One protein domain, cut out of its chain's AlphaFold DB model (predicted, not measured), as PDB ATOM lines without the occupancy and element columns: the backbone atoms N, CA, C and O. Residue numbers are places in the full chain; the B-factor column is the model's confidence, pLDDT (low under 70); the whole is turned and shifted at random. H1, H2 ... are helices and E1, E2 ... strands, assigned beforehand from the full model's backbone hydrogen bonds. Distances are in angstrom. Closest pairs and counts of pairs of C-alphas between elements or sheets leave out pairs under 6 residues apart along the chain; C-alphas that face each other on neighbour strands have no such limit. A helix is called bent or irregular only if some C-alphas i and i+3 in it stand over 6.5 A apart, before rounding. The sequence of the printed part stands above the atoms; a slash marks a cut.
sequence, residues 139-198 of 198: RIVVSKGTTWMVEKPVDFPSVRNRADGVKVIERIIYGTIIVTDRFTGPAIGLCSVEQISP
ATOM      1  N   ARG A 139     136.010 152.080 201.879       59.34
ATOM      2  CA  ARG A 139     134.877 151.166 202.007       59.34
ATOM      3  C   ARG A 139     133.603 151.997 201.937       59.34
ATOM      4  O   ARG A 139     133.431 152.929 202.720       59.34
ATOM      5  N   ILE A 140     132.731 151.683 200.985       59.41
ATOM      6  CA  ILE A 140     131.397 152.273 200.915       59.41
ATOM      7  C   ILE A 140     130.541 151.526 201.920       59.41
ATOM      8  O   ILE A 140     130.327 150.317 201.797       59.41
ATOM      9  N   VAL A 141     130.058 152.251 202.917       65.06
ATOM     10  CA  VAL A 141     129.116 151.713 203.885       65.06
ATOM     11  C   VAL A 141     127.725 152.177 203.489       65.06
ATOM     12  O   VAL A 141     127.432 153.373 203.492       65.06
ATOM     13  N   VAL A 142     126.874 151.220 203.124       64.62
ATOM     14  CA  VAL A 142     125.459 151.462 202.840       64.62
ATOM     15  C   VAL A 142     124.665 151.040 204.065       64.62
ATOM     16  O   VAL A 142     124.628 149.854 204.388       64.62
ATOM     17  N   SER A 143     124.054 151.996 204.764       67.94
ATOM     18  CA  SER A 143     123.172 151.705 205.899       67.94
ATOM     19  C   SER A 143     121.810 152.343 205.680       67.94
ATOM     20  O   SER A 143     121.713 153.551 205.466       67.94
ATOM     21  N   LYS A 144     120.767 151.504 205.731       64.75
ATOM     22  CA  LYS A 144     119.343 151.886 205.831       64.75
ATOM     23  C   LYS A 144     118.846 152.869 204.744       64.75
ATOM     24  O   LYS A 144     117.791 153.468 204.897       64.75
ATOM     25  N   GLY A 145     119.594 152.988 203.640       69.69
ATOM     26  CA  GLY A 145     119.321 153.840 202.477       69.69
ATOM     27  C   GLY A 145     120.541 154.630 201.975       69.69
ATOM     28  O   GLY A 145     120.679 154.832 200.774       69.69
ATOM     29  N   THR A 146     121.456 155.033 202.863       70.88
ATOM     30  CA  THR A 146     122.470 156.066 202.572       70.88
ATOM     31  C   THR A 146     123.874 155.485 202.397       70.88
ATOM     32  O   THR A 146     124.308 154.652 203.194       70.88
ATOM     33  N   THR A 147     124.588 155.942 201.364       71.62
ATOM     34  CA  THR A 147     125.970 155.551 201.039       71.62
ATOM     35  C   THR A 147     126.968 156.564 201.596       71.62
ATOM     36  O   THR A 147     126.896 157.743 201.247       71.62
ATOM     37  N   TRP A 148     127.941 156.110 202.385       72.56
ATOM     38  CA  TRP A 148     129.036 156.951 202.880       72.56
ATOM     39  C   TRP A 148     130.385 156.345 202.503       72.56
ATOM     40  O   TRP A 148     130.577 155.132 202.616       72.56
ATOM     41  N   MET A 149     131.319 157.189 202.065       70.00
ATOM     42  CA  MET A 149     132.711 156.799 201.845       70.00
ATOM     43  C   MET A 149     133.453 156.859 203.173       70.00
ATOM     44  O   MET A 149     133.617 157.935 203.745       70.00
ATOM     45  N   VAL A 150     133.904 155.705 203.657       73.38
ATOM     46  CA  VAL A 150     134.712 155.625 204.870       73.38
ATOM     47  C   VAL A 150     136.184 155.528 204.484       73.38
ATOM     48  O   VAL A 150     136.638 154.528 203.923       73.38
ATOM     49  N   GLU A 151     136.927 156.590 204.787       67.38
ATOM     50  CA  GLU A 151     138.392 156.631 204.688       67.38
ATOM     51  C   GLU A 151     139.033 156.090 205.977       67.38
ATOM     52  O   GLU A 151     140.028 155.367 205.944       67.38
ATOM     53  N   LYS A 152     138.436 156.471 207.115       68.44
ATOM     54  CA  LYS A 152     138.830 156.209 208.504       68.44
ATOM     55  C   LYS A 152     138.430 154.819 209.041       68.44
ATOM     56  O   LYS A 152     137.227 154.618 209.151       68.44
ATOM     57  N   PRO A 153     139.293 153.905 209.539       67.56
ATOM     58  CA  PRO A 153     138.796 152.743 210.295       67.56
ATOM     59  C   PRO A 153     138.033 153.110 211.578       67.56
ATOM     60  O   PRO A 153     137.197 152.340 212.027       67.56
ATOM     61  N   VAL A 154     138.322 154.271 212.178       69.75
ATOM     62  CA  VAL A 154     137.591 154.797 213.350       69.75
ATOM     63  C   VAL A 154     136.187 155.276 212.988       69.75
ATOM     64  O   VAL A 154     135.285 155.188 213.813       69.75
ATOM     65  N   ASP A 155     135.990 155.728 211.752       72.50
ATOM     66  CA  ASP A 155     134.695 156.218 211.280       72.50
ATOM     67  C   ASP A 155     133.761 155.055 210.898       72.50
ATOM     68  O   ASP A 155     132.630 155.266 210.456       72.50
ATOM     69  N   PHE A 156     134.221 153.808 211.058       71.62
ATOM     70  CA  PHE A 156     133.399 152.637 210.808       71.62
ATOM     71  C   PHE A 156     132.290 152.543 211.863       71.62
ATOM     72  O   PHE A 156     132.580 152.540 213.065       71.62
ATOM     73  N   PRO A 157     131.014 152.427 211.452       71.19
ATOM     74  CA  PRO A 157     129.931 152.279 212.409       71.19
ATOM     75  C   PRO A 157     130.144 151.006 213.230       71.19
ATOM     76  O   PRO A 157     130.524 149.959 212.703       71.19
ATOM     77  N   SER A 158     129.899 151.093 214.536       64.94
ATOM     78  CA  SER A 158     130.030 149.956 215.448       64.94
ATOM     79  C   SER A 158     128.981 148.891 215.116       64.94
ATOM     80  O   SER A 158     127.839 148.981 215.560       64.94
ATOM     81  N   VAL A 159     129.357 147.874 214.338       66.19
ATOM     82  CA  VAL A 159     128.448 146.795 213.925       66.19
ATOM     83  C   VAL A 159     128.278 145.805 215.080       66.19
ATOM     84  O   VAL A 159     128.955 144.784 215.148       66.19
ATOM     85  N   ARG A 160     127.408 146.124 216.043       60.69
ATOM     86  CA  ARG A 160     127.108 145.216 217.168       60.69
ATOM     87  C   ARG A 160     126.044 144.176 216.818       60.69
ATOM     88  O   ARG A 160     126.092 143.076 217.351       60.69
ATOM     89  N   ASN A 161     125.129 144.487 215.895       56.53
ATOM     90  CA  ASN A 161     124.039 143.596 215.498       56.53
ATOM     91  C   ASN A 161     123.965 143.450 213.971       56.53
ATOM     92  O   ASN A 161     123.940 144.439 213.241       56.53
ATOM     93  N   ARG A 162     123.825 142.208 213.479       55.19
ATOM     94  CA  ARG A 162     123.560 141.887 212.055       55.19
ATOM     95  C   ARG A 162     122.297 142.572 211.494       55.19
ATOM     96  O   ARG A 162     122.151 142.665 210.281       55.19
ATOM     97  N   ALA A 163     121.408 143.055 212.364       55.44
ATOM     98  CA  ALA A 163     120.143 143.700 212.017       55.44
ATOM     99  C   ALA A 163     120.276 145.142 211.482       55.44
ATOM    100  O   ALA A 163     119.304 145.682 210.964       55.44
ATOM    101  N   ASP A 164     121.455 145.775 211.557       61.91
ATOM    102  CA  ASP A 164     121.632 147.158 211.084       61.91
ATOM    103  C   ASP A 164     121.699 147.304 209.551       61.91
ATOM    104  O   ASP A 164     121.775 148.428 209.045       61.91
ATOM    105  N   GLY A 165     121.652 146.197 208.796       63.12
ATOM    106  CA  GLY A 165     121.594 146.222 207.329       63.12
ATOM    107  C   GLY A 165     122.799 146.908 206.681       63.12
ATOM    108  O   GLY A 165     122.683 147.469 205.594       63.12
ATOM    109  N   VAL A 166     123.943 146.915 207.372       68.94
ATOM    110  CA  VAL A 166     125.160 147.601 206.939       68.94
ATOM    111  C   VAL A 166     125.863 146.747 205.888       68.94
ATOM    112  O   VAL A 166     126.459 145.721 206.216       68.94
ATOM    113  N   LYS A 167     125.803 147.166 204.621       71.81
ATOM    114  CA  LYS A 167     126.571 146.545 203.537       71.81
ATOM    115  C   LYS A 167     127.882 147.300 203.367       71.81
ATOM    116  O   LYS A 167     127.880 148.498 203.095       71.81
ATOM    117  N   VAL A 168     128.988 146.582 203.516       73.06
ATOM    118  CA  VAL A 168     130.330 147.097 203.249       73.06
ATOM    119  C   VAL A 168     130.714 146.675 201.838       73.06
ATOM    120  O   VAL A 168     130.704 145.486 201.528       73.06
ATOM    121  N   ILE A 169     131.015 147.645 200.983       71.44
ATOM    122  CA  ILE A 169     131.520 147.412 199.632       71.44
ATOM    123  C   ILE A 169     132.940 147.963 199.589       71.44
ATOM    124  O   ILE A 169     133.161 149.141 199.869       71.44
ATOM    125  N   GLU A 170     133.902 147.108 199.268       69.69
ATOM    126  CA  GLU A 170     135.275 147.546 199.036       69.69
ATOM    127  C   GLU A 170     135.395 148.165 197.645       69.69
ATOM    128  O   GLU A 170     134.689 147.789 196.705       69.69
ATOM    129  N   ARG A 171     136.272 149.158 197.515       66.31
ATOM    130  CA  ARG A 171     136.496 149.820 196.239       66.31
ATOM    131  C   ARG A 171     137.306 148.916 195.309       66.31
ATOM    132  O   ARG A 171     138.486 148.683 195.545       66.31
ATOM    133  N   ILE A 172     136.678 148.459 194.229       71.56
ATOM    134  CA  ILE A 172     137.351 147.714 193.158       71.56
ATOM    135  C   ILE A 172     138.013 148.717 192.208       71.56
ATOM    136  O   ILE A 172     137.400 149.715 191.821       71.56
ATOM    137  N   ILE A 173     139.269 148.459 191.846       71.06
ATOM    138  CA  ILE A 173     140.054 149.281 190.920       71.06
ATOM    139  C   ILE A 173     140.386 148.422 189.706       71.06
ATOM    140  O   ILE A 173     140.875 147.305 189.854       71.06
ATOM    141  N   TYR A 174     140.162 148.957 188.508       73.69
ATOM    142  CA  TYR A 174     140.605 148.307 187.280       73.69
ATOM    143  C   TYR A 174     142.108 148.534 187.103       73.69
ATOM    144  O   TYR A 174     142.561 149.667 186.932       73.69
ATOM    145  N   GLY A 175     142.883 147.453 187.182       71.31
ATOM    146  CA  GLY A 175     144.315 147.452 186.907       71.31
ATOM    147  C   GLY A 175     144.600 146.807 185.555       71.31
ATOM    148  O   GLY A 175     144.057 145.751 185.247       71.31
ATOM    149  N   THR A 176     145.474 147.415 184.756       77.56
ATOM    150  CA  THR A 176     145.997 146.787 183.537       77.56
ATOM    151  C   THR A 176     147.412 146.305 183.807       77.56
ATOM    152  O   THR A 176     148.309 147.111 184.059       77.56
ATOM    153  N   ILE A 177     147.618 144.992 183.756       78.94
ATOM    154  CA  ILE A 177     148.935 144.372 183.899       78.94
ATOM    155  C   ILE A 177     149.418 143.983 182.504       78.94
ATOM    156  O   ILE A 177     148.785 143.178 181.827       78.94
ATOM    157  N   ILE A 178     150.541 144.557 182.070       84.12
ATOM    158  CA  ILE A 178     151.179 144.212 180.797       84.12
ATOM    159  C   ILE A 178     152.371 143.315 181.115       84.12
ATOM    160  O   ILE A 178     153.360 143.766 181.691       84.12
ATOM    161  N   VAL A 179     152.270 142.038 180.754       86.19
ATOM    162  CA  VAL A 179     153.325 141.035 180.950       86.19
ATOM    163  C   VAL A 179     153.571 140.274 179.654       86.19
ATOM    164  O   VAL A 179     152.676 140.106 178.835       86.19
ATOM    165  N   THR A 180     154.807 139.819 179.463       89.94
ATOM    166  CA  THR A 180     155.159 138.908 178.364       89.94
ATOM    167  C   THR A 180     154.535 137.532 178.593       89.94
ATOM    168  O   THR A 180     154.504 137.101 179.745       89.94
ATOM    169  N   ASP A 181     154.195 136.796 177.530       87.44
ATOM    170  CA  ASP A 181     153.478 135.503 177.583       87.44
ATOM    171  C   ASP A 181     154.028 134.495 178.609       87.44
ATOM    172  O   ASP A 181     153.275 133.823 179.312       87.44
ATOM    173  N   ARG A 182     155.356 134.440 178.771       87.62
ATOM    174  CA  ARG A 182     156.046 133.582 179.756       87.62
ATOM    175  C   ARG A 182     155.660 133.841 181.222       87.62
ATOM    176  O   ARG A 182     155.878 132.978 182.065       87.62
ATOM    177  N   PHE A 183     155.127 135.020 181.540       87.50
ATOM    178  CA  PHE A 183     154.755 135.431 182.897       87.50
ATOM    179  C   PHE A 183     153.244 135.561 183.097       87.50
ATOM    180  O   PHE A 183     152.819 135.866 184.208       87.50
ATOM    181  N   THR A 184     152.428 135.275 182.079       87.81
ATOM    182  CA  THR A 184     150.966 135.380 182.172       87.81
ATOM    183  C   THR A 184     150.393 134.428 183.221       87.81
ATOM    184  O   THR A 184     149.631 134.853 184.082       87.81
ATOM    185  N   GLY A 185     150.810 133.157 183.219       86.44
ATOM    186  CA  GLY A 185     150.374 132.172 184.218       86.44
ATOM    187  C   GLY A 185     150.724 132.580 185.658       86.44
ATOM    188  O   GLY A 185     149.819 132.683 186.487       86.44
ATOM    189  N   PRO A 186     152.004 132.875 185.965       87.06
ATOM    190  CA  PRO A 186     152.403 133.391 187.275       87.06
ATOM    191  C   PRO A 186     151.673 134.676 187.684       87.06
ATOM    192  O   PRO A 186     151.272 134.799 188.839       87.06
ATOM    193  N   ALA A 187     151.456 135.613 186.754       82.25
ATOM    194  CA  ALA A 187     150.732 136.853 187.029       82.25
ATOM    195  C   ALA A 187     149.265 136.591 187.413       82.25
ATOM    196  O   ALA A 187     148.798 137.124 188.415       82.25
ATOM    197  N   ILE A 188     148.563 135.715 186.685       84.62
ATOM    198  CA  ILE A 188     147.187 135.310 187.024       84.62
ATOM    199  C   ILE A 188     147.151 134.573 188.371       84.62
ATOM    200  O   ILE A 188     146.250 134.801 189.177       84.62
ATOM    201  N   GLY A 189     148.145 133.720 188.644       82.94
ATOM    202  CA  GLY A 189     148.281 133.034 189.929       82.94
ATOM    203  C   GLY A 189     148.381 134.008 191.105       82.94
ATOM    204  O   GLY A 189     147.688 133.827 192.104       82.94
ATOM    205  N   LEU A 190     149.170 135.077 190.958       82.31
ATOM    206  CA  LEU A 190     149.258 136.152 191.952       82.31
ATOM    207  C   LEU A 190     147.924 136.895 192.115       82.31
ATOM    208  O   LEU A 190     147.507 137.144 193.243       82.31
ATOM    209  N   CYS A 191     147.220 137.197 191.019       79.81
ATOM    210  CA  CYS A 191     145.907 137.847 191.079       79.81
ATOM    211  C   CYS A 191     144.866 137.008 191.839       79.81
ATOM    212  O   CYS A 191     144.123 137.549 192.654       79.81
ATOM    213  N   SER A 192     144.847 135.689 191.629       79.75
ATOM    214  CA  SER A 192     143.904 134.783 192.299       79.75
ATOM    215  C   SER A 192     144.107 134.734 193.822       79.75
ATOM    216  O   SER A 192     143.135 134.766 194.578       79.75
ATOM    217  N   VAL A 193     145.365 134.719 194.284       81.62
ATOM    218  CA  VAL A 193     145.703 134.722 195.723       81.62
ATOM    219  C   VAL A 193     145.213 135.997 196.411       81.62
ATOM    220  O   VAL A 193     144.694 135.938 197.524       81.62
ATOM    221  N   GLU A 194     145.316 137.132 195.726       75.19
ATOM    222  CA  GLU A 194     144.910 138.445 196.237       75.19
ATOM    223  C   GLU A 194     143.415 138.752 196.008       75.19
ATOM    224  O   GLU A 194     142.985 139.891 196.176       75.19
ATOM    225  N   GLN A 195     142.603 137.752 195.626       71.75
ATOM    226  CA  GLN A 195     141.167 137.901 195.326       71.75
ATOM    227  C   GLN A 195     140.867 138.941 194.228       71.75
ATOM    228  O   GLN A 195     139.814 139.582 194.221       71.75
ATOM    229  N   ILE A 196     141.787 139.105 193.278       66.50
ATOM    230  CA  ILE A 196     141.621 139.973 192.113       66.50
ATOM    231  C   ILE A 196     140.948 139.153 191.011       66.50
ATOM    232  O   ILE A 196     141.534 138.203 190.488       66.50
ATOM    233  N   SER A 197     139.715 139.518 190.654       62.16
ATOM    234  CA  SER A 197     139.023 138.907 189.516       62.16
ATOM    235  C   SER A 197     139.717 139.293 188.200       62.16
ATOM    236  O   SER A 197     139.958 140.488 188.003       62.16
ATOM    237  N   PRO A 198     140.047 138.322 187.326       53.88
ATOM    238  CA  PRO A 198     140.619 138.586 186.006       53.88
ATOM    239  C   PRO A 198     139.613 139.216 185.033       53.88
ATOM    240  O   PRO A 198     138.389 139.002 185.206       53.88
TER     241      PRO A 198
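Overview. This is residues 139 to 198 of the 198 residues of a protein of Puccinia graminis f. sp. tritici (UniProt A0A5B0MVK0). A small three-stranded sheet, E1 to E3, sits at one end of a long model and a single helix, H1, at the other, joined by the stretched-out residues 171 to 180; H1 then folds back toward the sheet without reaching it. A looping stretch, residues 151 to 166, joins E2 to E3 at the sheet's end, and its residues 158 to 163 stick out. The printed part has 60 residues, with three named strands and then one named helix along the chain; the sheet's order is E2, E1, E3, all antiparallel. The class is mixed, helices and strands, with under half of the residues in named elements. The whole is extended, with a radius of gyration of the C-alphas of 17.1 A and spans of 48 by 21 by 19 A.

Along the chain. E1 is residues 139 to 143, 12.3 A long, and its first C-alpha, that of Arg 139, is at (134.877, 151.166, 202.007). E2 is residues 146 to 150, 12.5 A long. E3 is residues 167 to 170, 9.8 A long, and ends with C-alpha 170 at (135.275, 147.546, 199.036). H1 is residues 181 to 193, 19.8 A long, and ends with C-alpha 193 at (145.703, 134.722, 195.723). H1 is irregular: C-alphas 182 and 185 are 7.4 A apart.

Arrangement. E1 is the inner strand of the sheet, and E2 and E3 are its edge strands. E1 and E2 form a hairpin with a tight link of 2 residues, antiparallel at 152 degrees between their directions. N 141 and O 148, 2.9 A apart, are within hydrogen-bond range, as are N 148 and O 141 at 3.0 A. E3 is antiparallel to E1 at 165 degrees, and the C-alphas of Arg 139 and Glu 170 face each other at 4.7 A. N 140 and O 169 are within hydrogen-bond range at 2.8 A. E2 and E3 are apart. H1 is not on the sheet, with 0 pairs of C-alphas within 10 A, and it is apart from E1 and from E2. In H1, 7 of 9 O i to N i+4 pairs are within hydrogen-bond range.

Size, cuts and confidence. The C-alphas of Ala 163 and Arg 182, the two farthest apart, are 49.3 A from each other. Residues 180 to 186, of which 181 to 186 belong to H1, and residues 189 to 195, of which 189 to 193 belong to H1, stand free. The link from E2 to E3, 16 residues, is long, and that from E3 to H1, 10 residues, is short. The printed part has no cut, and the chain ends at Pro 198. The mean pLDDT of the printed part is 72.2, and 25 residues are under 70, namely residues 139 to 145, 151 to 154, 158 to 166, 170 to 171 and 196 to 198.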